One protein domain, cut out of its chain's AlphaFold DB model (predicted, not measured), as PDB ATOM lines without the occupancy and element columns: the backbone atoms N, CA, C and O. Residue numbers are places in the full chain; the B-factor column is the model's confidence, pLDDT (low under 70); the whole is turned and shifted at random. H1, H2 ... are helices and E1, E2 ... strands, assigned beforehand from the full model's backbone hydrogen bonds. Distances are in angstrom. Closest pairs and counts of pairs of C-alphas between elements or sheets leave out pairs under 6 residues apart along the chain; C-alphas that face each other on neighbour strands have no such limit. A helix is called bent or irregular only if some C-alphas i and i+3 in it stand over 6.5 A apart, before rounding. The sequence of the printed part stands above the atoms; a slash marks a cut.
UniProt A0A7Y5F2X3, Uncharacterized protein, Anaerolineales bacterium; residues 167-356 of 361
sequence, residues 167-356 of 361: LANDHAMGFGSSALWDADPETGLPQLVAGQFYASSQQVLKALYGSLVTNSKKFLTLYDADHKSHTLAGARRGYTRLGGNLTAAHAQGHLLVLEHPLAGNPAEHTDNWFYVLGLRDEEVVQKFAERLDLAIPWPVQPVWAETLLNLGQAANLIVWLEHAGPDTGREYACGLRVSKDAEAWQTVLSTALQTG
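What this domain is: This is residues 167 to 356 of the 361 residues of an uncharacterized protein of Anaerolineales bacterium (UniProt A0A7Y5F2X3). Two sheets stand partly face to face as a sandwich, with helices on their outsides: H1 over the larger, twisted sheet, and H3 and H4 over the smaller one. H5 packs on H4 at one far end of the long axis, the small hairpin E3 and E4 sits beside the larger sheet, and E8 runs on into E9 from one sheet to the other. The printed part has 190 residues, with five named helices and ten named strands in the order E1 E2 H1 E3 E4 E5 H2 E6 E7 H3 H4 E8 E9 E10 H5; the class is mixed, helices and strands. The sheets are antiparallel, in the orders E5 E6 E2 E1 E9, E7 E10 E8 and E3 E4. The whole is compact, with a radius of gyration of the C-alphas of 17.8 A, yet elongated, spanning 57 by 37 by 32 A.

How they stand to each other: E1, residues 173 to 183, and E2, residues 190 to 199, form a hairpin, with N 177 and O 196 2.9 A apart, within hydrogen-bond range. H1, residues 202 to 213, is on their sheet, over E2 and along the strands at 4 degrees on the local plane, at a height of 8.0 A; helix and sheet make two layers, a helix on one face of a sheet. E3, residues 220 to 223, and E4, residues 229 to 232, form another hairpin, with N 222 and O 230 at 2.9 A; the closest C-alphas of E4 and E2 are those of Leu 232 and Pro 190, 5.1 A apart. E5, residues 240 to 245, is an edge strand beside E6, residues 254 to 259, with N 242 and O 257 at 2.9 A. E6 is the neighbour of E2, with N 197 and O 256 at 2.8 A. H2, residues 246 to 249, only grazes this sheet with residues 246 to 247. E7, residues 273 to 279, pairs with E10, residues 332 to 339, with N 276 and O 336 at 2.9 A. E8, residues 318 to 320, lies on the other side of E10, with N 337 and O 319 at 2.8 A. H3, residues 284 to 295, and H4, residues 302 to 314, are on the same face of this sheet, again two layers. H3 is over E7, along it at 28 degrees on the local plane, only just; H4 only just stands up from the sheet, at 42 degrees. E7, H3, H4 and E8 form a split strand-helix-strand unit, two strands running the same way with E10 between them, its crossover right-handed. H3, with residues 285 to 290 alone, touches H4, about perpendicular at 88 degrees, closest at the C-alphas of Ala 289 and Ala 305, 5.0 A apart. E9, residues 322 to 324, is the other edge strand of the larger sheet, with N 179 and O 324 at 2.8 A. H5, residues 342 to 354, touches H4 at a steep tilt of 68 degrees, only just short of perpendicular, opposite ways; the closest C-alphas are those of Leu 311 and Val 348, 6.7 A apart. Every O i to N i+4 pair is within hydrogen-bond range in H1 and H5, against 7 of 8 in H3 and 7 of 9 in H4; H2 is too short for such a pair.

Where its parts are: E1 begins at C-alpha 173, (34.205, -1.664, 59.837), bends by 97 degrees at residue 177 and is 22.6 A long. E2, 22.8 A, bends by 79 degrees at residue 194. E10 is 20.8 A long and E7 20.0 A. H4, 19.4 A, is irregular: C-alphas 303 and 306 are 7.5 A apart. H5, 18.1 A, ends at C-alpha 354, (-1.422, 23.027, 28.544).

The domain as a whole: The two C-alphas farthest apart are those of Gln 252 and Gln 354, 57.9 A. The printed part has no cut, and its one long link is E6 to E7, residues 260 to 272. The mean pLDDT of the printed part is 87.2; residues 215 to 219, 225 to 227, 235 to 237, 248 to 250 and 326 to 330 are under 70.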
ATOM      1  N   LEU A 167      29.641  -0.778  56.525       89.69
ATOM      2  CA  LEU A 167      30.529   0.144  55.843       89.69
ATOM      3  C   LEU A 167      31.950  -0.167  56.283       89.69
ATOM      4  O   LEU A 167      32.266  -0.043  57.469       89.69
ATOM      5  N   ALA A 168      32.802  -0.580  55.352       88.94
ATOM      6  CA  ALA A 168      34.159  -0.987  55.678       88.94
ATOM      7  C   ALA A 168      35.204  -0.368  54.750       88.94
ATOM      8  O   ALA A 168      34.956  -0.110  53.574       88.94
ATOM      9  N   ASN A 169      36.398  -0.178  55.302       86.56
ATOM     10  CA  ASN A 169      37.645  -0.009  54.563       86.56
ATOM     11  C   ASN A 169      38.662  -1.059  55.058       86.56
ATOM     12  O   ASN A 169      38.335  -1.913  55.881       86.56
ATOM     13  N   ASP A 170      39.918  -0.955  54.618       82.00
ATOM     14  CA  ASP A 170      41.000  -1.881  54.995       82.00
ATOM     15  C   ASP A 170      41.294  -1.979  56.509       82.00
ATOM     16  O   ASP A 170      42.028  -2.868  56.942       82.00
ATOM     17  N   HIS A 171      40.818  -1.033  57.326       81.19
ATOM     18  CA  HIS A 171      41.245  -0.870  58.724       81.19
ATOM     19  C   HIS A 171      40.094  -0.696  59.722       81.19
ATOM     20  O   HIS A 171      40.328  -0.681  60.930       81.19
ATOM     21  N   ALA A 172      38.867  -0.510  59.248       86.06
ATOM     22  CA  ALA A 172      37.711  -0.167  60.054       86.06
ATOM     23  C   ALA A 172      36.447  -0.733  59.408       86.06
ATOM     24  O   ALA A 172      36.285  -0.683  58.190       86.06
ATOM     25  N   MET A 173      35.534  -1.223  60.242       86.69
ATOM     26  CA  MET A 173      34.205  -1.664  59.837       86.69
ATOM     27  C   MET A 173      33.187  -1.108  60.823       86.69
ATOM     28  O   MET A 173      33.328  -1.280  62.033       86.69
ATOM     29  N   GLY A 174      32.187  -0.417  60.291       85.12
ATOM     30  CA  GLY A 174      31.026   0.077  61.014       85.12
ATOM     31  C   GLY A 174      29.783  -0.641  60.520       85.12
ATOM     32  O   GLY A 174      29.740  -1.133  59.391       85.12
ATOM     33  N   PHE A 175      28.775  -0.684  61.373       86.75
ATOM     34  CA  PHE A 175      27.469  -1.222  61.033       86.75
ATOM     35  C   PHE A 175      26.534  -0.065  60.723       86.75
ATOM     36  O   PHE A 175      26.759   1.052  61.175       86.75
ATOM     37  N   GLY A 176      25.528  -0.301  59.908       86.12
ATOM     38  CA  GLY A 176      24.577   0.691  59.463       86.12
ATOM     39  C   GLY A 176      23.162   0.213  59.694       86.12
ATOM     40  O   GLY A 176      22.903  -0.985  59.819       86.12
ATOM     41  N   SER A 177      22.267   1.179  59.802       84.19
ATOM     42  CA  SER A 177      20.839   0.919  59.847       84.19
ATOM     43  C   SER A 177      20.255   1.165  58.455       84.19
ATOM     44  O   SER A 177      19.804   0.225  57.821       84.19
ATOM     45  N   SER A 178      20.488   2.348  57.881       90.19
ATOM     46  CA  SER A 178      20.100   2.692  56.507       90.19
ATOM     47  C   SER A 178      21.230   3.370  55.734       90.19
ATOM     48  O   SER A 178      22.003   4.135  56.323       90.19
ATOM     49  N   ALA A 179      21.268   3.177  54.418       92.38
ATOM     50  CA  ALA A 179      22.050   3.965  53.476       92.38
ATOM     51  C   ALA A 179      21.302   4.181  52.160       92.38
ATOM     52  O   ALA A 179      20.591   3.303  51.675       92.38
ATOM     53  N   LEU A 180      21.536   5.351  51.575       93.38
ATOM     54  CA  LEU A 180      21.129   5.741  50.234       93.38
ATOM     55  C   LEU A 180      22.381   6.002  49.406       93.38
ATOM     56  O   LEU A 180      23.297   6.682  49.881       93.38
ATOM     57  N   TRP A 181      22.417   5.516  48.171       93.00
ATOM     58  CA  TRP A 181      23.491   5.829  47.233       93.00
ATOM     59  C   TRP A 181      22.955   6.094  45.832       93.00
ATOM     60  O   TRP A 181      21.883   5.638  45.440       93.00
ATOM     61  N   ASP A 182      23.728   6.874  45.091       92.31
ATOM     62  CA  ASP A 182      23.457   7.231  43.708       92.31
ATOM     63  C   ASP A 182      24.520   6.622  42.799       92.31
ATOM     64  O   ASP A 182      25.682   6.521  43.189       92.31
ATOM     65  N   ALA A 183      24.154   6.247  41.580       88.62
ATOM     66  CA  ALA A 183      25.146   5.959  40.557       88.62
ATOM     67  C   ALA A 183      25.677   7.300  40.034       88.62
ATOM     68  O   ALA A 183      24.953   8.030  39.347       88.62
ATOM     69  N   ASP A 184      26.928   7.626  40.378       78.69
ATOM     70  CA  ASP A 184      27.584   8.846  39.912       78.69
ATOM     71  C   ASP A 184      27.507   8.889  38.374       78.69
ATOM     72  O   ASP A 184      28.030   7.989  37.710       78.69
ATOM     73  N   PRO A 185      26.849   9.901  37.783       71.25
ATOM     74  CA  PRO A 185      26.650   9.952  36.344       71.25
ATOM     75  C   PRO A 185      27.962  10.173  35.576       71.25
ATOM     76  O   PRO A 185      28.021   9.856  34.389       71.25
ATOM     77  N   GLU A 186      29.020  10.680  36.222       74.75
ATOM     78  CA  GLU A 186      30.335  10.872  35.602       74.75
ATOM     79  C   GLU A 186      31.202   9.612  35.669       74.75
ATOM     80  O   GLU A 186      31.864   9.256  34.693       74.75
ATOM     81  N   THR A 187      31.240   8.947  36.827       75.62
ATOM     82  CA  THR A 187      32.156   7.814  37.056       75.62
ATOM     83  C   THR A 187      31.491   6.446  36.927       75.62
ATOM     84  O   THR A 187      32.192   5.440  36.803       75.62
ATOM     85  N   GLY A 188      30.160   6.387  36.966       81.50
ATOM     86  CA  GLY A 188      29.373   5.155  37.031       81.50
ATOM     87  C   GLY A 188      29.527   4.393  38.349       81.50
ATOM     88  O   GLY A 188      28.934   3.326  38.507       81.50
ATOM     89  N   LEU A 189      30.332   4.899  39.289       83.19
ATOM     90  CA  LEU A 189      30.534   4.272  40.586       83.19
ATOM     91  C   LEU A 189      29.453   4.739  41.569       83.19
ATOM     92  O   LEU A 189      29.107   5.921  41.584       83.19
ATOM     93  N   PRO A 190      28.939   3.843  42.427       88.38
ATOM     94  CA  PRO A 190      28.045   4.226  43.509       88.38
ATOM     95  C   PRO A 190      28.673   5.302  44.399       88.38
ATOM     96  O   PRO A 190      29.811   5.160  44.837       88.38
ATOM     97  N   GLN A 191      27.942   6.356  44.724       89.12
ATOM     98  CA  GLN A 191      28.333   7.381  45.678       89.12
ATOM     99  C   GLN A 191      27.334   7.379  46.829       89.12
ATOM    100  O   GLN A 191      26.130   7.491  46.612       89.12
ATOM    101  N   LEU A 192      27.824   7.279  48.066       91.44
ATOM    102  CA  LEU A 192      26.956   7.379  49.237       91.44
ATOM    103  C   LEU A 192      26.317   8.778  49.272       91.44
ATOM    104  O   LEU A 192      26.999   9.797  49.186       91.44
ATOM    105  N   VAL A 193      24.995   8.823  49.390       93.00
ATOM    106  CA  VAL A 193      24.226  10.067  49.474       93.00
ATOM    107  C   VAL A 193      23.805  10.331  50.910       93.00
ATOM    108  O   VAL A 193      23.942  11.450  51.395       93.00
ATOM    109  N   ALA A 194      23.332   9.312  51.616       93.75
ATOM    110  CA  ALA A 194      23.002   9.426  53.027       93.75
ATOM    111  C   ALA A 194      23.229   8.096  53.733       93.75
ATOM    112  O   ALA A 194      23.171   7.039  53.112       93.75
ATOM    113  N   GLY A 195      23.480   8.126  55.036       92.38
ATOM    114  CA  GLY A 195      23.525   6.896  55.807       92.38
ATOM    115  C   GLY A 195      23.664   7.112  57.298       92.38
ATOM    116  O   GLY A 195      24.146   8.147  57.760       92.38
ATOM    117  N   GLN A 196      23.238   6.106  58.050       91.25
ATOM    118  CA  GLN A 196      23.290   6.083  59.501       91.25
ATOM    119  C   GLN A 196      24.106   4.875  59.946       91.25
ATOM    120  O   GLN A 196      23.704   3.733  59.737       91.25
ATOM    121  N   PHE A 197      25.260   5.140  60.559       90.00
ATOM    122  CA  PHE A 197      26.244   4.134  60.938       90.00
ATOM    123  C   PHE A 197      26.587   4.196  62.423       90.00
ATOM    124  O   PHE A 197      26.648   5.267  63.024       90.00
ATOM    125  N   TYR A 198      26.864   3.043  63.015       89.12
ATOM    126  CA  TYR A 198      27.224   2.869  64.408       89.12
ATOM    127  C   TYR A 198      28.437   1.951  64.570       89.12
ATOM    128  O   TYR A 198      28.726   1.075  63.752       89.12
ATOM    129  N   ALA A 199      29.190   2.189  65.641       85.12
ATOM    130  CA  ALA A 199      30.322   1.358  66.033       85.12
ATOM    131  C   ALA A 199      30.568   1.453  67.541       85.12
ATOM    132  O   ALA A 199      30.235   2.455  68.178       85.12
ATOM    133  N   SER A 200      31.242   0.449  68.100       83.38
ATOM    134  CA  SER A 200      31.675   0.452  69.503       83.38
ATOM    135  C   SER A 200      32.724   1.529  69.811       83.38
ATOM    136  O   SER A 200      32.848   1.953  70.954       83.38
ATOM    137  N   SER A 201      33.457   2.013  68.799       86.00
ATOM    138  CA  SER A 201      34.514   3.017  68.949       86.00
ATOM    139  C   SER A 201      34.330   4.203  68.006       86.00
ATOM    140  O   SER A 201      34.182   4.051  66.793       86.00
ATOM    141  N   GLN A 202      34.447   5.417  68.550       88.44
ATOM    142  CA  GLN A 202      34.412   6.649  67.760       88.44
ATOM    143  C   GLN A 202      35.558   6.713  66.734       88.44
ATOM    144  O   GLN A 202      35.431   7.373  65.703       88.44
ATOM    145  N   GLN A 203      36.689   6.049  67.001       88.38
ATOM    146  CA  GLN A 203      37.829   6.030  66.080       88.38
ATOM    147  C   GLN A 203      37.503   5.275  64.787       88.38
ATOM    148  O   GLN A 203      37.917   5.718  63.718       88.38
ATOM    149  N   VAL A 204      36.703   4.206  64.870       87.88
ATOM    150  CA  VAL A 204      36.216   3.452  63.703       87.88
ATOM    151  C   VAL A 204      35.383   4.366  62.806       87.88
ATOM    152  O   VAL A 204      35.691   4.519  61.626       87.88
ATOM    153  N   LEU A 205      34.395   5.067  63.372       90.00
ATOM    154  CA  LEU A 205      33.543   5.994  62.614       90.00
ATOM    155  C   LEU A 205      34.341   7.169  62.030       90.00
ATOM    156  O   LEU A 205      34.093   7.583  60.900       90.00
ATOM    157  N   LYS A 206      35.341   7.683  62.761       90.25
ATOM    158  CA  LYS A 206      36.263   8.714  62.252       90.25
ATOM    159  C   LYS A 206      37.093   8.210  61.070       90.25
ATOM    160  O   LYS A 206      37.287   8.971  60.127       90.25
ATOM    161  N   ALA A 207      37.565   6.964  61.107       87.94
ATOM    162  CA  ALA A 207      38.328   6.366  60.015       87.94
ATOM    163  C   ALA A 207      37.464   6.168  58.760       87.94
ATOM    164  O   ALA A 207      37.882   6.558  57.673       87.94
ATOM    165  N   LEU A 208      36.243   5.643  58.918       88.81
ATOM    166  CA  LEU A 208      35.286   5.474  57.816       88.81
ATOM    167  C   LEU A 208      34.901   6.818  57.191       88.81
ATOM    168  O   LEU A 208      34.993   6.984  55.978       88.81
ATOM    169  N   TYR A 209      34.556   7.808  58.020       89.12
ATOM    170  CA  TYR A 209      34.305   9.174  57.558       89.12
ATOM    171  C   TYR A 209      35.522   9.755  56.826       89.12
ATOM    172  O   TYR A 209      35.389  10.330  55.750       89.12
ATOM    173  N   GLY A 210      36.723   9.574  57.380       86.25
ATOM    174  CA  GLY A 210      37.968   9.994  56.745       86.25
ATOM    175  C   GLY A 210      38.135   9.402  55.346       86.25
ATOM    176  O   GLY A 210      38.445  10.147  54.420       86.25
ATOM    177  N   SER A 211      37.866   8.106  55.167       85.94
ATOM    178  CA  SER A 211      37.882   7.431  53.860       85.94
ATOM    179  C   SER A 211      36.808   7.939  52.898       85.94
ATOM    180  O   SER A 211      37.090   8.085  51.719       85.94
ATOM    181  N   LEU A 212      35.605   8.263  53.382       82.94
ATOM    182  CA  LEU A 212      34.537   8.845  52.555       82.94
ATOM    183  C   LEU A 212      34.887  10.230  52.002       82.94
ATOM    184  O   LEU A 212      34.505  10.577  50.882       82.94
ATOM    185  N   VAL A 213      35.581  11.038  52.805       81.56
ATOM    186  CA  VAL A 213      35.966  12.405  52.436       81.56
ATOM    187  C   VAL A 213      37.241  12.416  51.598       81.56
ATOM    188  O   VAL A 213      37.343  13.170  50.630       81.56
ATOM    189  N   THR A 214      38.228  11.595  51.962       72.81
ATOM    190  CA  THR A 214      39.496  11.534  51.235       72.81
ATOM    191  C   THR A 214      39.330  10.722  49.959       72.81
ATOM    192  O   THR A 214      39.053   9.530  49.990       72.81
ATOM    193  N   ASN A 215      39.584  11.362  48.816       59.22
ATOM    194  CA  ASN A 215      39.714  10.724  47.504       59.22
ATOM    195  C   ASN A 215      41.013   9.894  47.421       59.22
ATOM    196  O   ASN A 215      41.863  10.087  46.552       59.22
ATOM    197  N   SER A 216      41.244   9.047  48.420       53.38
ATOM    198  CA  SER A 216      42.353   8.112  48.425       53.38
ATOM    199  C   SER A 216      41.932   6.885  47.626       53.38
ATOM    200  O   SER A 216      40.769   6.504  47.639       53.38
ATOM    201  N   LYS A 217      42.879   6.223  46.958       55.94
ATOM    202  CA  LYS A 217      42.664   4.953  46.233       55.94
ATOM    203  C   LYS A 217      42.126   3.805  47.117       55.94
ATOM    204  O   LYS A 217      42.063   2.671  46.657       55.94
ATOM    205  N   LYS A 218      41.826   4.076  48.391       59.88
ATOM    206  CA  LYS A 218      41.220   3.136  49.323       59.88
ATOM    207  C   LYS A 218      39.727   3.101  49.051       59.88
ATOM    208  O   LYS A 218      39.015   4.069  49.305       59.88
ATOM    209  N   PHE A 219      39.291   1.977  48.513       69.31
ATOM    210  CA  PHE A 219      37.889   1.697  48.278       69.31
ATOM    211  C   PHE A 219      37.174   1.572  49.621       69.31
ATOM    212  O   PHE A 219      37.647   0.889  50.532       69.31
ATOM    213  N   LEU A 220      36.054   2.271  49.751       84.44
ATOM    214  CA  LEU A 220      35.116   2.037  50.831       84.44
ATOM    215  C   LEU A 220      34.024   1.128  50.286       84.44
ATOM    216  O   LEU A 220      33.470   1.410  49.227       84.44
ATOM    217  N   THR A 221      33.721   0.055  50.997       87.31
ATOM    218  CA  THR A 221      32.746  -0.932  50.543       87.31
ATOM    219  C   THR A 221      31.528  -0.887  51.444       87.31
ATOM    220  O   THR A 221      31.644  -1.017  52.666       87.31
ATOM    221  N   LEU A 222      30.364  -0.704  50.829       87.56
ATOM    222  CA  LEU A 222      29.073  -0.925  51.458       87.56
ATOM    223  C   LEU A 222      28.664  -2.374  51.211       87.56
ATOM    224  O   LEU A 222      28.632  -2.814  50.066       87.56
ATOM    225  N   TYR A 223      28.368  -3.114  52.270       84.44
ATOM    226  CA  TYR A 223      27.770  -4.438  52.178       84.44
ATOM    227  C   TYR A 223      26.307  -4.314  52.560       84.44
ATOM    228  O   TYR A 223      26.020  -3.971  53.710       84.44
ATOM    229  N   ASP A 224      25.417  -4.568  51.608       78.56
ATOM    230  CA  ASP A 224      23.981  -4.576  51.858       78.56
ATOM    231  C   ASP A 224      23.550  -5.810  52.675       78.56
ATOM    232  O   ASP A 224      24.357  -6.681  53.036       78.56
ATOM    233  N   ALA A 225      22.255  -5.865  52.986       67.88
ATOM    234  CA  ALA A 225      21.663  -6.962  53.740       67.88
ATOM    235  C   ALA A 225      21.680  -8.311  52.997       67.88
ATOM    236  O   ALA A 225      21.605  -9.353  53.648       67.88
ATOM    237  N   ASP A 226      21.828  -8.288  51.670       67.12
ATOM    238  CA  ASP A 226      21.952  -9.456  50.793       67.12
ATOM    239  C   ASP A 226      23.425  -9.852  50.561       67.12
ATOM    240  O   ASP A 226      23.730 -10.684  49.705       67.12
ATOM    241  N   HIS A 227      24.358  -9.251  51.309       66.06
ATOM    242  CA  HIS A 227      25.807  -9.408  51.165       66.06
ATOM    243  C   HIS A 227      26.393  -8.939  49.825       66.06
ATOM    244  O   HIS A 227      27.562  -9.223  49.540       66.06
ATOM    245  N   LYS A 228      25.655  -8.167  49.023       77.38
ATOM    246  CA  LYS A 228      26.222  -7.507  47.848       77.38
ATOM    247  C   LYS A 228      27.142  -6.387  48.298       77.38
ATOM    248  O   LYS A 228      26.833  -5.600  49.191       77.38
ATOM    249  N   SER A 229      28.308  -6.337  47.669       83.88
ATOM    250  CA  SER A 229      29.311  -5.313  47.919       83.88
ATOM    251  C   SER A 229      29.217  -4.210  46.872       83.88
ATOM    252  O   SER A 229      29.399  -4.473  45.682       83.88
ATOM    253  N   HIS A 230      29.030  -2.977  47.321       85.81
ATOM    254  CA  HIS A 230      29.071  -1.778  46.499       85.81
ATOM    255  C   HIS A 230      30.331  -0.992  46.845       85.81
ATOM    256  O   HIS A 230      30.499  -0.510  47.967       85.81
ATOM    257  N   THR A 231      31.234  -0.871  45.877       87.75
ATOM    258  CA  THR A 231      32.413  -0.016  46.014       87.75
ATOM    259  C   THR A 231      31.990   1.436  45.854       87.75
ATOM    260  O   THR A 231      31.568   1.840  44.773       87.75
ATOM    261  N   LEU A 232      32.112   2.210  46.926       85.50
ATOM    262  CA  LEU A 232      31.696   3.601  46.972       85.50
ATOM    263  C   LEU A 232      32.802   4.537  46.471       85.50
ATOM    264  O   LEU A 232      33.963   4.441  46.884       85.50
ATOM    265  N   ALA A 233      32.422   5.494  45.632       80.88
ATOM    266  CA  ALA A 233      33.218   6.658  45.295       80.88
ATOM    267  C   ALA A 233      33.282   7.631  46.486       80.88
ATOM    268  O   ALA A 233      32.301   7.858  47.202       80.88
ATOM    269  N   GLY A 234      34.452   8.237  46.700       71.06
ATOM    270  CA  GLY A 234      34.622   9.292  47.701       71.06
ATOM    271  C   GLY A 234      33.928  10.585  47.267       71.06
ATOM    272  O   GLY A 234      34.032  10.986  46.110       71.06
ATOM    273  N   ALA A 235      33.281  11.294  48.198       66.25
ATOM    274  CA  ALA A 235      32.440  12.449  47.853       66.25
ATOM    275  C   ALA A 235      33.196  13.755  47.568       66.25
ATOM    276  O   ALA A 235      32.559  14.759  47.270       66.25
ATOM    277  N   ARG A 236      34.536  13.760  47.650       67.25
ATOM    278  CA  ARG A 236      35.479  14.875  47.375       67.25
ATOM    279  C   ARG A 236      35.289  16.170  48.194       67.25
ATOM    280  O   ARG A 236      36.284  16.739  48.627       67.25
ATOM    281  N   ARG A 237      34.057  16.646  48.404       62.75
ATOM    282  CA  ARG A 237      33.672  17.926  49.027       62.75
ATOM    283  C   ARG A 237      33.294  17.815  50.513       62.75
ATOM    284  O   ARG A 237      33.037  18.831  51.149       62.75
ATOM    285  N   GLY A 238      33.329  16.607  51.078       76.94
ATOM    286  CA  GLY A 238      32.944  16.336  52.467       76.94
ATOM    287  C   GLY A 238      31.474  15.938  52.598       76.94
ATOM    288  O   GLY A 238      30.699  16.165  51.682       76.94
ATOM    289  N   TYR A 239      31.101  15.321  53.717       88.31
ATOM    290  CA  TYR A 239      29.703  15.052  54.067       88.31
ATOM    291  C   TYR A 239      29.296  15.974  55.209       88.31
ATOM    292  O   TYR A 239      30.103  16.238  56.109       88.31
ATOM    293  N   THR A 240      28.035  16.394  55.226       89.75
ATOM    294  CA  THR A 240      27.418  16.872  56.461       89.75
ATOM    295  C   THR A 240      27.355  15.691  57.418       89.75
ATOM    296  O   THR A 240      26.945  14.594  57.041       89.75
ATOM    297  N   ARG A 241      27.827  15.887  58.651       90.31
ATOM    298  CA  ARG A 241      27.878  14.821  59.650       90.31
ATOM    299  C   ARG A 241      27.234  15.246  60.955       90.31
ATOM    300  O   ARG A 241      27.523  16.328  61.468       90.31
ATOM    301  N   LEU A 242      26.464  14.340  61.538       87.12
ATOM    302  CA  LEU A 242      25.977  14.438  62.907       87.12
ATOM    303  C   LEU A 242      26.492  13.224  63.674       87.12
ATOM    304  O   LEU A 242      26.270  12.081  63.281       87.12
ATOM    305  N   GLY A 243      27.249  13.475  64.739       85.81
ATOM    306  CA  GLY A 243      27.817  12.433  65.588       85.81
ATOM    307  C   GLY A 243      27.164  12.433  66.963       85.81
ATOM    308  O   GLY A 243      26.857  13.498  67.495       85.81
ATOM    309  N   GLY A 244      26.999  11.255  67.558       85.31
ATOM    310  CA  GLY A 244      26.413  11.112  68.889       85.31
ATOM    311  C   GLY A 244      26.878   9.861  69.625       85.31
ATOM    312  O   GLY A 244      27.611   9.032  69.082       85.31
ATOM    313  N   ASN A 245      26.436   9.729  70.872       83.25
ATOM    314  CA  ASN A 245      26.573   8.505  71.657       83.25
ATOM    315  C   ASN A 245      25.212   7.813  71.737       83.25
ATOM    316  O   ASN A 245      24.183   8.479  71.833       83.25
ATOM    317  N   LEU A 246      25.212   6.483  71.755       79.56
ATOM    318  CA  LEU A 246      23.986   5.683  71.826       79.56
ATOM    319  C   LEU A 246      23.401   5.583  73.247       79.56
ATOM    320  O   LEU A 246      22.386   4.923  73.461       79.56
ATOM    321  N   THR A 247      23.989   6.287  74.218       75.69
ATOM    322  CA  THR A 247      23.573   6.254  75.627       75.69
ATOM    323  C   THR A 247      22.131   6.713  75.832       75.69
ATOM    324  O   THR A 247      21.439   6.168  76.687       75.69
ATOM    325  N   ALA A 248      21.651   7.667  75.027       68.12
ATOM    326  CA  ALA A 248      20.261   8.131  75.061       68.12
ATOM    327  C   ALA A 248      19.252   7.054  74.618       68.12
ATOM    328  O   ALA A 248      18.088   7.118  74.993       68.12
ATOM    329  N   ALA A 249      19.708   6.057  73.855       66.94
ATOM    330  CA  ALA A 249      18.935   4.885  73.460       66.94
ATOM    331  C   ALA A 249      19.218   3.668  74.365       66.94
ATOM    332  O   ALA A 249      18.929   2.539  73.981       66.94
ATOM    333  N   HIS A 250      19.814   3.883  75.546       69.31
ATOM    334  CA  HIS A 250      20.230   2.831  76.481       69.31
ATOM    335  C   HIS A 250      21.181   1.784  75.875       69.31
ATOM    336  O   HIS A 250      21.239   0.650  76.345       69.31
ATOM    337  N   ALA A 251      21.961   2.169  74.862       70.56
ATOM    338  CA  ALA A 251      22.922   1.299  74.198       70.56
ATOM    339  C   ALA A 251      24.357   1.832  74.319       70.56
ATOM    340  O   ALA A 251      24.601   3.032  74.481       70.56
ATOM    341  N   GLN A 252      25.331   0.923  74.241       75.50
ATOM    342  CA  GLN A 252      26.749   1.273  74.186       75.50
ATOM    343  C   GLN A 252      27.185   1.497  72.735       75.50
ATOM    344  O   GLN A 252      26.795   0.758  71.836       75.50
ATOM    345  N   GLY A 253      28.023   2.511  72.515       85.94
ATOM    346  CA  GLY A 253      28.603   2.816  71.210       85.94
ATOM    347  C   GLY A 253      28.331   4.240  70.736       85.94
ATOM    348  O   GLY A 253      27.801   5.093  71.456       85.94
ATOM    349  N   HIS A 254      28.738   4.490  69.502       86.19
ATOM    350  CA  HIS A 254      28.693   5.792  68.857       86.19
ATOM    351  C   HIS A 254      27.862   5.732  67.583       86.19
ATOM    352  O   HIS A 254      27.814   4.701  66.917       86.19
ATOM    353  N   LEU A 255      27.258   6.866  67.248       89.94
ATOM    354  CA  LEU A 255      26.438   7.084  66.067       89.94
ATOM    355  C   LEU A 255      27.105   8.108  65.150       89.94
ATOM    356  O   LEU A 255      27.658   9.107  65.620       89.94
ATOM    357  N   LEU A 256      27.003   7.878  63.848       90.81
ATOM    358  CA  LEU A 256      27.383   8.791  62.786       90.81
ATOM    359  C   LEU A 256      26.284   8.797  61.721       90.81
ATOM    360  O   LEU A 256      26.071   7.799  61.040       90.81
ATOM    361  N   VAL A 257      25.622   9.936  61.560       91.94
ATOM    362  CA  VAL A 257      24.731  10.213  60.430       91.94
ATOM    363  C   VAL A 257      25.506  11.033  59.411       91.94
ATOM    364  O   VAL A 257      26.203  11.983  59.784       91.94
ATOM    365  N   LEU A 258      25.403  10.648  58.146       92.62
ATOM    366  CA  LEU A 258      26.058  11.285  57.014       92.62
ATOM    367  C   LEU A 258      25.025  11.688  55.977       92.62
ATOM    368  O   LEU A 258      24.152  10.894  55.639       92.62
ATOM    369  N   GLU A 259      25.183  12.890  55.444       93.69
ATOM    370  CA  GLU A 259      24.391  13.419  54.340       93.69
ATOM    371  C   GLU A 259      25.320  14.095  53.335       93.69
ATOM    372  O   GLU A 259      26.256  14.819  53.697       93.69
ATOM    373  N   HIS A 260      25.086  13.843  52.055       91.38
ATOM    374  CA  HIS A 260      25.810  14.489  50.978       91.38
ATOM    375  C   HIS A 260      25.503  15.994  50.986       91.38
ATOM    376  O   HIS A 260      24.345  16.362  51.185       91.38
ATOM    377  N   PRO A 261      26.472  16.891  50.715       89.44
ATOM    378  CA  PRO A 261      26.235  18.338  50.749       89.44
ATOM    379  C   PRO A 261      25.074  18.786  49.859       89.44
ATOM    380  O   PRO A 261      24.291  19.641  50.247       89.44
ATOM    381  N   LEU A 262      24.904  18.134  48.704       92.31
ATOM    382  CA  LEU A 262      23.800  18.407  47.774       92.31
ATOM    383  C   LEU A 262      22.406  18.019  48.300       92.31
ATOM    384  O   LEU A 262      21.423  18.293  47.622       92.31
ATOM    385  N   ALA A 263      22.301  17.397  49.478       93.56
ATOM    386  CA  ALA A 263      21.036  17.223  50.192       93.56
ATOM    387  C   ALA A 263      20.623  18.475  50.996       93.56
ATOM    388  O   ALA A 263      19.485  18.561  51.462       93.56
ATOM    389  N   GLY A 264      21.519  19.457  51.153       91.81
ATOM    390  CA  GLY A 264      21.243  20.774  51.737       91.81
ATOM    391  C   GLY A 264      20.442  21.692  50.806       91.81
ATOM    392  O   GLY A 264      19.843  21.236  49.836       91.81
ATOM    393  N   ASN A 265      20.401  22.993  51.099       93.62
ATOM    394  CA  ASN A 265      19.631  23.968  50.320       93.62
ATOM    395  C   ASN A 265      20.089  23.999  48.840       93.62
ATOM    396  O   ASN A 265      21.235  24.363  48.566       93.62
ATOM    397  N   PRO A 266      19.221  23.665  47.866       94.56
ATOM    398  CA  PRO A 266      19.629  23.559  46.466       94.56
ATOM    399  C   PRO A 266      20.008  24.906  45.831       94.56
ATOM    400  O   PRO A 266      20.708  24.913  44.815       94.56
ATOM    401  N   ALA A 267      19.601  26.034  46.422       92.00
ATOM    402  CA  ALA A 267      19.995  27.370  45.973       92.00
ATOM    403  C   ALA A 267      21.458  27.719  46.322       92.00
ATOM    404  O   ALA A 267      22.050  28.594  45.695       92.00
ATOM    405  N   GLU A 268      22.059  27.032  47.299       91.00
ATOM    406  CA  GLU A 268      23.418  27.315  47.794       91.00
ATOM    407  C   GLU A 268      24.520  26.606  46.989       91.00
ATOM    408  O   GLU A 268      25.708  26.879  47.174       91.00
ATOM    409  N   HIS A 269      24.144  25.707  46.075       88.31
ATOM    410  CA  HIS A 269      25.075  24.889  45.301       88.31
ATOM    411  C   HIS A 269      24.897  25.098  43.795       88.31
ATOM    412  O   HIS A 269      23.781  25.172  43.282       88.31
ATOM    413  N   THR A 270      26.009  25.171  43.062       89.25
ATOM    414  CA  THR A 270      26.024  25.397  41.604       89.25
ATOM    415  C   THR A 270      25.981  24.108  40.786       89.25
ATOM    416  O   THR A 270      26.053  24.168  39.564       89.25
ATOM    417  N   ASP A 271      25.937  22.948  41.439       91.38
ATOM    418  CA  ASP A 271      25.907  21.652  40.765       91.38
ATOM    419  C   ASP A 271      24.605  21.472  39.963       91.38
ATOM    420  O   ASP A 271      23.591  22.113  40.243       91.38
ATOM    421  N   ASN A 272      24.633  20.601  38.952       93.81
ATOM    422  CA  ASN A 272      23.518  20.418  38.011       93.81
ATOM    423  C   ASN A 272      22.349  19.611  38.597       93.81
ATOM    424  O   ASN A 272      21.339  19.413  37.927       93.81
ATOM    425  N   TRP A 273      22.481  19.116  39.825       94.88
ATOM    426  CA  TRP A 273      21.451  18.365  40.527       94.88
ATOM    427  C   TRP A 273      21.536  18.598  42.034       94.88
ATOM    428  O   TRP A 273      22.532  19.104  42.555       94.88
ATOM    429  N   PHE A 274      20.483  18.197  42.735       95.50
ATOM    430  CA  PHE A 274      20.430  18.143  44.192       95.50
ATOM    431  C   PHE A 274      19.778  16.839  44.655       95.50
ATOM    432  O   PHE A 274      19.163  16.126  43.857       95.50
ATOM    433  N   TYR A 275      19.921  16.528  45.942       96.06
ATOM    434  CA  TYR A 275      19.287  15.368  46.555       96.06
ATOM    435  C   TYR A 275      18.126  15.779  47.462       96.06
ATOM    436  O   TYR A 275      18.199  16.771  48.187       96.06
ATOM    437  N   VAL A 276      17.064  14.980  47.451       97.00
ATOM    438  CA  VAL A 276      15.965  15.055  48.419       97.00
ATOM    439  C   VAL A 276      15.991  13.773  49.231       97.00
ATOM    440  O   VAL A 276      15.938  12.690  48.656       97.00
ATOM    441  N   LEU A 277      16.099  13.892  50.553       95.19
ATOM    442  CA  LEU A 277      16.132  12.755  51.472       95.19
ATOM    443  C   LEU A 277      14.800  12.667  52.219       95.19
ATOM    444  O   LEU A 277      14.325  13.672  52.759       95.19
ATOM    445  N   GLY A 278      14.216  11.472  52.250       91.88
ATOM    446  CA  GLY A 278      13.025  11.160  53.029       91.88
ATOM    447  C   GLY A 278      13.357  10.178  54.145       91.88
ATOM    448  O   GLY A 278      13.766   9.041  53.883       91.88
ATOM    449  N   LEU A 279      13.163  10.603  55.393       89.50
ATOM    450  CA  LEU A 279      13.025   9.664  56.501       89.50
ATOM    451  C   LEU A 279      11.662   8.974  56.408       89.50
ATOM    452  O   LEU A 279      10.738   9.477  55.775       89.50
ATOM    453  N   ARG A 280      11.515   7.830  57.077       81.75
ATOM    454  CA  ARG A 280      10.275   7.042  57.031       81.75
ATOM    455  C   ARG A 280       8.996   7.816  57.377       81.75
ATOM    456  O   ARG A 280       7.960   7.583  56.765       81.75
ATOM    457  N   ASP A 281       9.072   8.707  58.361       83.38
ATOM    458  CA  ASP A 281       7.919   9.474  58.850       83.38
ATOM    459  C   ASP A 281       7.688  10.768  58.041       83.38
ATOM    460  O   ASP A 281       6.906  11.623  58.456       83.38
ATOM    461  N   GLU A 282       8.402  10.960  56.930       86.88
ATOM    462  CA  GLU A 282       8.383  12.194  56.149       86.88
ATOM    463  C   GLU A 282       7.866  11.962  54.731       86.88
ATOM    464  O   GLU A 282       8.245  11.015  54.042       86.88
ATOM    465  N   GLU A 283       7.048  12.895  54.246       88.94
ATOM    466  CA  GLU A 283       6.570  12.862  52.869       88.94
ATOM    467  C   GLU A 283       7.632  13.414  51.913       88.94
ATOM    468  O   GLU A 283       7.762  14.625  51.704       88.94
ATOM    469  N   VAL A 284       8.395  12.508  51.293       91.19
ATOM    470  CA  VAL A 284       9.429  12.865  50.304       91.19
ATOM    471  C   VAL A 284       8.863  13.684  49.140       91.19
ATOM    472  O   VAL A 284       9.547  14.559  48.618       91.19
ATOM    473  N   VAL A 285       7.601  13.445  48.769       92.69
ATOM    474  CA  VAL A 285       6.903  14.146  47.682       92.69
ATOM    475  C   VAL A 285       6.709  15.622  48.021       92.69
ATOM    476  O   VAL A 285       7.006  16.489  47.199       92.69
ATOM    477  N   GLN A 286       6.287  15.927  49.250       91.94
ATOM    478  CA  GLN A 286       6.132  17.307  49.700       91.94
ATOM    479  C   GLN A 286       7.489  18.016  49.761       91.94
ATOM    480  O   GLN A 286       7.646  19.102  49.199       91.94
ATOM    481  N   LYS A 287       8.499  17.364  50.355       94.75
ATOM    482  CA  LYS A 287       9.872  17.890  50.379       94.75
ATOM    483  C   LYS A 287      10.400  18.150  48.975       94.75
ATOM    484  O   LYS A 287      11.068  19.152  48.752       94.75
ATOM    485  N   PHE A 288      10.114  17.266  48.024       96.31
ATOM    486  CA  PHE A 288      10.527  17.436  46.637       96.31
ATOM    487  C   PHE A 288      10.007  18.750  46.046       96.31
ATOM    488  O   PHE A 288      10.810  19.496  45.494       96.31
ATOM    489  N   ALA A 289       8.719  19.066  46.199       95.38
ATOM    490  CA  ALA A 289       8.162  20.312  45.672       95.38
ATOM    491  C   ALA A 289       8.784  21.550  46.330       95.38
ATOM    492  O   ALA A 289       9.200  22.465  45.624       95.38
ATOM    493  N   GLU A 290       8.925  21.543  47.659       95.38
ATOM    494  CA  GLU A 290       9.573  22.629  48.409       95.38
ATOM    495  C   GLU A 290      11.022  22.846  47.953       95.38
ATOM    496  O   GLU A 290      11.478  23.975  47.785       95.38
ATOM    497  N   ARG A 291      11.768  21.761  47.725       96.38
ATOM    498  CA  ARG A 291      13.156  21.841  47.262       96.38
ATOM    499  C   ARG A 291      13.254  22.240  45.791       96.38
ATOM    500  O   ARG A 291      14.182  22.962  45.439       96.38
ATOM    501  N   LEU A 292      12.331  21.792  44.942       96.81
ATOM    502  CA  LEU A 292      12.306  22.157  43.529       96.81
ATOM    503  C   LEU A 292      12.010  23.650  43.353       96.81
ATOM    504  O   LEU A 292      12.712  24.289  42.575       96.81
ATOM    505  N   ASP A 293      11.069  24.209  44.121       95.81
ATOM    506  CA  ASP A 293      10.748  25.649  44.133       95.81
ATOM    507  C   ASP A 293      11.985  26.523  44.396       95.81
ATOM    508  O   ASP A 293      12.178  27.567  43.782       95.81
ATOM    509  N   LEU A 294      12.885  26.055  45.267       95.62
ATOM    510  CA  LEU A 294      14.149  26.734  45.567       95.62
ATOM    511  C   LEU A 294      15.222  26.550  44.480       95.62
ATOM    512  O   LEU A 294      16.208  27.288  44.457       95.62
ATOM    513  N   ALA A 295      15.091  25.532  43.631       95.56
ATOM    514  CA  ALA A 295      16.128  25.113  42.692       95.56
ATOM    515  C   ALA A 295      15.950  25.678  41.274       95.56
ATOM    516  O   ALA A 295      16.940  25.777  40.545       95.56
ATOM    517  N   ILE A 296      14.720  26.023  40.883       95.06
ATOM    518  CA  ILE A 296      14.363  26.512  39.542       95.06
ATOM    519  C   ILE A 296      13.727  27.912  39.625       95.06
ATOM    520  O   ILE A 296      13.221  28.295  40.672       95.06
ATOM    521  N   PRO A 297      13.726  28.710  38.540       93.88
ATOM    522  CA  PRO A 297      13.225  30.088  38.589       93.88
ATOM    523  C   PRO A 297      11.691  30.223  38.586       93.88
ATOM    524  O   PRO A 297      11.188  31.345  38.662       93.88
ATOM    525  N   TRP A 298      10.942  29.125  38.444       92.94
ATOM    526  CA  TRP A 298       9.479  29.147  38.378       92.94
ATOM    527  C   TRP A 298       8.857  28.683  39.690       92.94
ATOM    528  O   TRP A 298       9.334  27.699  40.253       92.94
ATOM    529  N   PRO A 299       7.757  29.321  40.128       91.19
ATOM    530  CA  PRO A 299       7.072  28.919  41.344       91.19
ATOM    531  C   PRO A 299       6.463  27.521  41.192       91.19
ATOM    532  O   PRO A 299       5.790  27.232  40.197       91.19
ATOM    533  N   VAL A 300       6.651  26.683  42.205       93.81
ATOM    534  CA  VAL A 300       6.085  25.337  42.305       93.81
ATOM    535  C   VAL A 300       5.042  25.317  43.415       93.81
ATOM    536  O   VAL A 300       5.335  25.561  44.583       93.81
ATOM    537  N   GLN A 301       3.796  24.998  43.065       92.62
ATOM    538  CA  GLN A 301       2.746  24.846  44.069       92.62
ATOM    539  C   GLN A 301       2.838  23.466  44.742       92.62
ATOM    540  O   GLN A 301       3.019  22.469  44.040       92.62
ATOM    541  N   PRO A 302       2.620  23.352  46.067       92.25
ATOM    542  CA  PRO A 302       2.645  22.060  46.759       92.25
ATOM    543  C   PRO A 302       1.679  21.025  46.169       92.25
ATOM    544  O   PRO A 302       2.003  19.846  46.080       92.25
ATOM    545  N   VAL A 303       0.513  21.465  45.685       94.25
ATOM    546  CA  VAL A 303      -0.487  20.591  45.043       94.25
ATOM    547  C   VAL A 303      -0.009  19.982  43.718       94.25
ATOM    548  O   VAL A 303      -0.610  19.030  43.233       94.25
ATOM    549  N   TRP A 304       1.068  20.504  43.124       95.62
ATOM    550  CA  TRP A 304       1.667  19.966  41.901       95.62
ATOM    551  C   TRP A 304       2.698  18.867  42.171       95.62
ATOM    552  O   TRP A 304       3.165  18.246  41.218       95.62
ATOM    553  N   ALA A 305       3.062  18.625  43.434       94.94
ATOM    554  CA  ALA A 305       4.207  17.802  43.815       94.94
ATOM    555  C   ALA A 305       4.194  16.400  43.189       94.94
ATOM    556  O   ALA A 305       5.156  16.008  42.534       94.94
ATOM    557  N   GLU A 306       3.093  15.662  43.342       95.00
ATOM    558  CA  GLU A 306       2.972  14.292  42.830       95.00
ATOM    559  C   GLU A 306       2.996  14.253  41.294       95.00
ATOM    560  O   GLU A 306       3.707  13.448  40.690       95.00
ATOM    561  N   THR A 307       2.286  15.177  40.642       96.06
ATOM    562  CA  THR A 307       2.282  15.294  39.178       96.06
ATOM    563  C   THR A 307       3.675  15.627  38.641       96.06
ATOM    564  O   THR A 307       4.131  14.999  37.685       96.06
ATOM    565  N   LEU A 308       4.381  16.579  39.258       96.69
ATOM    566  CA  LEU A 308       5.732  16.972  38.851       96.69
ATOM    567  C   LEU A 308       6.767  15.884  39.118       96.69
ATOM    568  O   LEU A 308       7.685  15.730  38.316       96.69
ATOM    569  N   LEU A 309       6.607  15.106  40.190       95.81
ATOM    570  CA  LEU A 309       7.455  13.951  40.465       95.81
ATOM    571  C   LEU A 309       7.336  12.920  39.332       95.81
ATOM    572  O   LEU A 309       8.341  12.506  38.754       95.81
ATOM    573  N   ASN A 310       6.102  12.572  38.955       95.50
ATOM    574  CA  ASN A 310       5.824  11.598  37.898       95.50
ATOM    575  C   ASN A 310       6.310  12.072  36.520       95.50
ATOM    576  O   ASN A 310       6.969  11.325  35.794       95.50
ATOM    577  N   LEU A 311       6.020  13.326  36.156       96.62
ATOM    578  CA  LEU A 311       6.457  13.895  34.880       96.62
ATOM    579  C   LEU A 311       7.974  14.101  34.831       96.62
ATOM    580  O   LEU A 311       8.593  13.827  33.804       96.62
ATOM    581  N   GLY A 312       8.583  14.534  35.936       97.06
ATOM    582  CA  GLY A 312      10.030  14.680  36.062       97.06
ATOM    583  C   GLY A 312      10.751  13.342  35.919       97.06
ATOM    584  O   GLY A 312      11.751  13.261  35.209       97.06
ATOM    585  N   GLN A 313      10.215  12.272  36.509       95.50
ATOM    586  CA  GLN A 313      10.742  10.920  36.322       95.50
ATOM    587  C   GLN A 313      10.618  10.464  34.860       95.50
ATOM    588  O   GLN A 313      11.591   9.976  34.291       95.50
ATOM    589  N   ALA A 314       9.461  10.674  34.219       95.12
ATOM    590  CA  ALA A 314       9.267  10.340  32.803       95.12
ATOM    591  C   ALA A 314      10.209  11.125  31.867       95.12
ATOM    592  O   ALA A 314      10.622  10.611  30.828       95.12
ATOM    593  N   ALA A 315      10.576  12.350  32.249       96.25
ATOM    594  CA  ALA A 315      11.520  13.202  31.534       96.25
ATOM    595  C   ALA A 315      12.998  12.952  31.909       96.25
ATOM    596  O   ALA A 315      13.870  13.669  31.426       96.25
ATOM    597  N   ASN A 316      13.298  11.956  32.755       95.50
ATOM    598  CA  ASN A 316      14.636  11.679  33.304       95.50
ATOM    599  C   ASN A 316      15.264  12.849  34.089       95.50
ATOM    600  O   ASN A 316      16.483  12.930  34.232       95.50
ATOM    601  N   LEU A 317      14.444  13.753  34.625       96.75
ATOM    602  CA  LEU A 317      14.875  14.828  35.524       96.75
ATOM    603  C   LEU A 317      14.951  14.370  36.978       96.75
ATOM    604  O   LEU A 317      15.565  15.049  37.799       96.75
ATOM    605  N   ILE A 318      14.333  13.233  37.297       96.88
ATOM    606  CA  ILE A 318      14.313  12.648  38.634       96.88
ATOM    607  C   ILE A 318      14.758  11.196  38.559       96.88
ATOM    608  O   ILE A 318      14.273  10.429  37.727       96.88
ATOM    609  N   VAL A 319      15.656  10.820  39.464       95.31
ATOM    610  CA  VAL A 319      16.113   9.442  39.650       95.31
ATOM    611  C   VAL A 319      15.929   9.062  41.113       95.31
ATOM    612  O   VAL A 319      16.380   9.780  42.003       95.31
ATOM    613  N   TRP A 320      15.265   7.935  41.362       94.06
ATOM    614  CA  TRP A 320      15.185   7.352  42.699       94.06
ATOM    615  C   TRP A 320      16.527   6.739  43.076       94.06
ATOM    616  O   TRP A 320      17.139   6.038  42.270       94.06
ATOM    617  N   LEU A 321      16.976   7.018  44.295       93.38
ATOM    618  CA  LEU A 321      18.230   6.484  44.809       93.38
ATOM    619  C   LEU A 321      18.076   5.014  45.193       93.38
ATOM    620  O   LEU A 321      17.005   4.578  45.621       93.38
ATOM    621  N   GLU A 322      19.172   4.268  45.087       91.19
ATOM    622  CA  GLU A 322      19.233   2.935  45.669       91.19
ATOM    623  C   GLU A 322      19.280   3.043  47.198       91.19
ATOM    624  O   GLU A 322      19.833   3.995  47.761       91.19
ATOM    625  N   HIS A 323      18.668   2.069  47.867       88.75
ATOM    626  CA  HIS A 323      18.483   2.045  49.311       88.75
ATOM    627  C   HIS A 323      18.814   0.659  49.867       88.75
ATOM    628  O   HIS A 323      18.379  -0.354  49.317       88.75
ATOM    629  N   ALA A 324      19.520   0.625  50.996       83.88
ATOM    630  CA  ALA A 324      19.605  -0.551  51.853       83.88
ATOM    631  C   ALA A 324      19.409  -0.155  53.310       83.88
ATOM    632  O   ALA A 324      20.073   0.747  53.816       83.88
ATOM    633  N   GLY A 325      18.542  -0.893  53.985       72.12
ATOM    634  CA  GLY A 325      18.222  -0.724  55.391       72.12
ATOM    635  C   GLY A 325      16.905  -1.423  55.708       72.12
ATOM    636  O   GLY A 325      16.123  -1.684  54.789       72.12
ATOM    637  N   PRO A 326      16.661  -1.797  56.970       63.16
ATOM    638  CA  PRO A 326      15.402  -2.400  57.346       63.16
ATOM    639  C   PRO A 326      14.284  -1.353  57.289       63.16
ATOM    640  O   PRO A 326      14.472  -0.194  57.652       63.16
ATOM    641  N   ASP A 327      13.073  -1.784  56.937       59.19
ATOM    642  CA  ASP A 327      11.863  -0.957  57.012       59.19
ATOM    643  C   ASP A 327      11.402  -0.788  58.475       59.19
ATOM    644  O   ASP A 327      10.248  -1.057  58.829       59.19
ATOM    645  N   THR A 328      12.290  -0.377  59.384       56.53
ATOM    646  CA  THR A 328      12.040  -0.224  60.827       56.53
ATOM    647  C   THR A 328      12.634   1.083  61.350       56.53
ATOM    648  O   THR A 328      13.766   1.408  61.036       56.53
ATOM    649  N   GLY A 329      11.886   1.829  62.173       64.56
ATOM    650  CA  GLY A 329      12.398   3.034  62.843       64.56
ATOM    651  C   GLY A 329      12.379   4.331  62.017       64.56
ATOM    652  O   GLY A 329      11.689   4.427  61.002       64.56
ATOM    653  N   ARG A 330      13.109   5.343  62.514       69.12
ATOM    654  CA  ARG A 330      13.280   6.691  61.929       69.12
ATOM    655  C   ARG A 330      14.569   6.778  61.117       69.12
ATOM    656  O   ARG A 330      15.494   7.510  61.461       69.12
ATOM    657  N   GLU A 331      14.629   5.983  60.071       83.38
ATOM    658  CA  GLU A 331      15.808   5.851  59.223       83.38
ATOM    659  C   GLU A 331      15.526   6.442  57.837       83.38
ATOM    660  O   GLU A 331      14.372   6.771  57.523       83.38
ATOM    661  N   TYR A 332      16.569   6.618  57.021       89.25
ATOM    662  CA  TYR A 332      16.379   7.016  55.627       89.25
ATOM    663  C   TYR A 332      15.623   5.910  54.906       89.25
ATOM    664  O   TYR A 332      16.105   4.788  54.857       89.25
ATOM    665  N   ALA A 333      14.455   6.233  54.361       87.19
ATOM    666  CA  ALA A 333      13.600   5.262  53.681       87.19
ATOM    667  C   ALA A 333      13.644   5.432  52.160       87.19
ATOM    668  O   ALA A 333      13.416   4.486  51.411       87.19
ATOM    669  N   CYS A 334      13.916   6.649  51.688       91.25
ATOM    670  CA  CYS A 334      14.002   6.935  50.266       91.25
ATOM    671  C   CYS A 334      14.806   8.206  49.990       91.25
ATOM    672  O   CYS A 334      15.012   9.054  50.864       91.25
ATOM    673  N   GLY A 335      15.230   8.357  48.740       95.31
ATOM    674  CA  GLY A 335      15.794   9.606  48.268       95.31
ATOM    675  C   GLY A 335      15.671   9.767  46.764       95.31
ATOM    676  O   GLY A 335      15.437   8.804  46.033       95.31
ATOM    677  N   LEU A 336      15.837  11.008  46.320       96.81
ATOM    678  CA  LEU A 336      15.752  11.418  44.924       96.81
ATOM    679  C   LEU A 336      17.008  12.193  44.543       96.81
ATOM    680  O   LEU A 336      17.436  13.059  45.304       96.81
ATOM    681  N   ARG A 337      17.536  11.959  43.342       96.25
ATOM    682  CA  ARG A 337      18.354  12.933  42.611       96.25
ATOM    683  C   ARG A 337      17.448  13.730  41.686       96.25
ATOM    684  O   ARG A 337      16.730  13.137  40.884       96.25
ATOM    685  N   VAL A 338      17.519  15.054  41.762       97.50
ATOM    686  CA  VAL A 338      16.693  15.968  40.967       97.50
ATOM    687  C   VAL A 338      17.588  16.896  40.152       97.50
ATOM    688  O   VAL A 338      18.442  17.583  40.711       97.50
ATOM    689  N   SER A 339      17.396  16.914  38.835       96.50
ATOM    690  CA  SER A 339      18.088  17.811  37.905       96.50
ATOM    691  C   SER A 339      17.687  19.269  38.137       96.50
ATOM    692  O   SER A 339      16.518  19.568  38.379       96.50
ATOM    693  N   LYS A 340      18.652  20.183  38.007       95.88
ATOM    694  CA  LYS A 340      18.460  21.642  38.021       95.88
ATOM    695  C   LYS A 340      18.344  22.242  36.615       95.88
ATOM    696  O   LYS A 340      18.440  23.457  36.462       95.88
ATOM    697  N   ASP A 341      18.153  21.413  35.588       96.56
ATOM    698  CA  ASP A 341      17.962  21.871  34.210       96.56
ATOM    699  C   ASP A 341      16.666  22.683  34.077       96.56
ATOM    700  O   ASP A 341      15.555  22.144  34.041       96.56
ATOM    701  N   ALA A 342      16.824  24.003  34.024       94.88
ATOM    702  CA  ALA A 342      15.711  24.927  33.964       94.88
ATOM    703  C   ALA A 342      14.892  24.737  32.673       94.88
ATOM    704  O   ALA A 342      13.668  24.659  32.730       94.88
ATOM    705  N   GLU A 343      15.533  24.613  31.511       96.50
ATOM    706  CA  GLU A 343      14.823  24.511  30.227       96.50
ATOM    707  C   GLU A 343      13.976  23.231  30.151       96.50
ATOM    708  O   GLU A 343      12.823  23.247  29.695       96.50
ATOM    709  N   ALA A 344      14.508  22.124  30.669       97.19
ATOM    710  CA  ALA A 344      13.766  20.875  30.739       97.19
ATOM    711  C   ALA A 344      12.565  20.973  31.698       97.19
ATOM    712  O   ALA A 344      11.454  20.568  31.341       97.19
ATOM    713  N   TRP A 345      12.742  21.585  32.875       97.50
ATOM    714  CA  TRP A 345      11.637  21.828  33.810       97.50
ATOM    715  C   TRP A 345      10.571  22.766  33.240       97.50
ATOM    716  O   TRP A 345       9.378  22.517  33.422       97.50
ATOM    717  N   GLN A 346      10.965  23.794  32.486       96.50
ATOM    718  CA  GLN A 346      10.029  24.666  31.777       96.50
ATOM    719  C   GLN A 346       9.168  23.881  30.784       96.50
ATOM    720  O   GLN A 346       7.959  24.111  30.676       96.50
ATOM    721  N   THR A 347       9.778  22.941  30.063       97.12
ATOM    722  CA  THR A 347       9.077  22.083  29.102       97.12
ATOM    723  C   THR A 347       8.057  21.188  29.808       97.12
ATOM    724  O   THR A 347       6.907  21.105  29.371       97.12
ATOM    725  N   VAL A 348       8.435  20.584  30.940       97.19
ATOM    726  CA  VAL A 348       7.526  19.780  31.774       97.19
ATOM    727  C   VAL A 348       6.357  20.624  32.288       97.19
ATOM    728  O   VAL A 348       5.202  20.258  32.072       97.19
ATOM    729  N   LEU A 349       6.637  21.775  32.906       95.94
ATOM    730  CA  LEU A 349       5.620  22.667  33.473       95.94
ATOM    731  C   LEU A 349       4.644  23.173  32.408       95.94
ATOM    732  O   LEU A 349       3.429  23.091  32.584       95.94
ATOM    733  N   SER A 350       5.163  23.671  31.285       94.69
ATOM    734  CA  SER A 350       4.335  24.205  30.199       94.69
ATOM    735  C   SER A 350       3.439  23.136  29.576       94.69
ATOM    736  O   SER A 350       2.245  23.376  29.404       94.69
ATOM    737  N   THR A 351       3.972  21.941  29.316       94.94
ATOM    738  CA  THR A 351       3.190  20.815  28.788       94.94
ATOM    739  C   THR A 351       2.099  20.395  29.773       94.94
ATOM    740  O   THR A 351       0.950  20.170  29.387       94.94
ATOM    741  N   ALA A 352       2.425  20.325  31.064       94.56
ATOM    742  CA  ALA A 352       1.484  19.897  32.090       94.56
ATOM    743  C   ALA A 352       0.352  20.918  32.313       94.56
ATOM    744  O   ALA A 352      -0.801  20.531  32.487       94.56
ATOM    745  N   LEU A 353       0.649  22.219  32.225       94.12
ATOM    746  CA  LEU A 353      -0.362  23.281  32.251       94.12
ATOM    747  C   LEU A 353      -1.251  23.259  30.997       94.12
ATOM    748  O   LEU A 353      -2.469  23.363  31.104       94.12
ATOM    749  N   GLN A 354      -0.668  23.080  29.807       94.50
ATOM    750  CA  GLN A 354      -1.422  23.027  28.544       94.50
ATOM    751  C   GLN A 354      -2.367  21.823  28.462       94.50
ATOM    752  O   GLN A 354      -3.452  21.924  27.894       94.50
ATOM    753  N   THR A 355      -1.962  20.687  29.030       93.62
ATOM    754  CA  THR A 355      -2.765  19.454  29.063       93.62
ATOM    755  C   THR A 355      -3.773  19.419  30.213       93.62
ATOM    756  O   THR A 355      -4.579  18.492  30.282       93.62
ATOM    757  N   GLY A 356      -3.755  20.416  31.107       92.75
ATOM    758  CA  GLY A 356      -4.617  20.477  32.289       92.75
ATOM    759  C   GLY A 356      -4.220  19.514  33.412       92.75
ATOM    760  O   GLY A 356      -4.989  19.332  34.352       92.75
TER     761      GLY A 356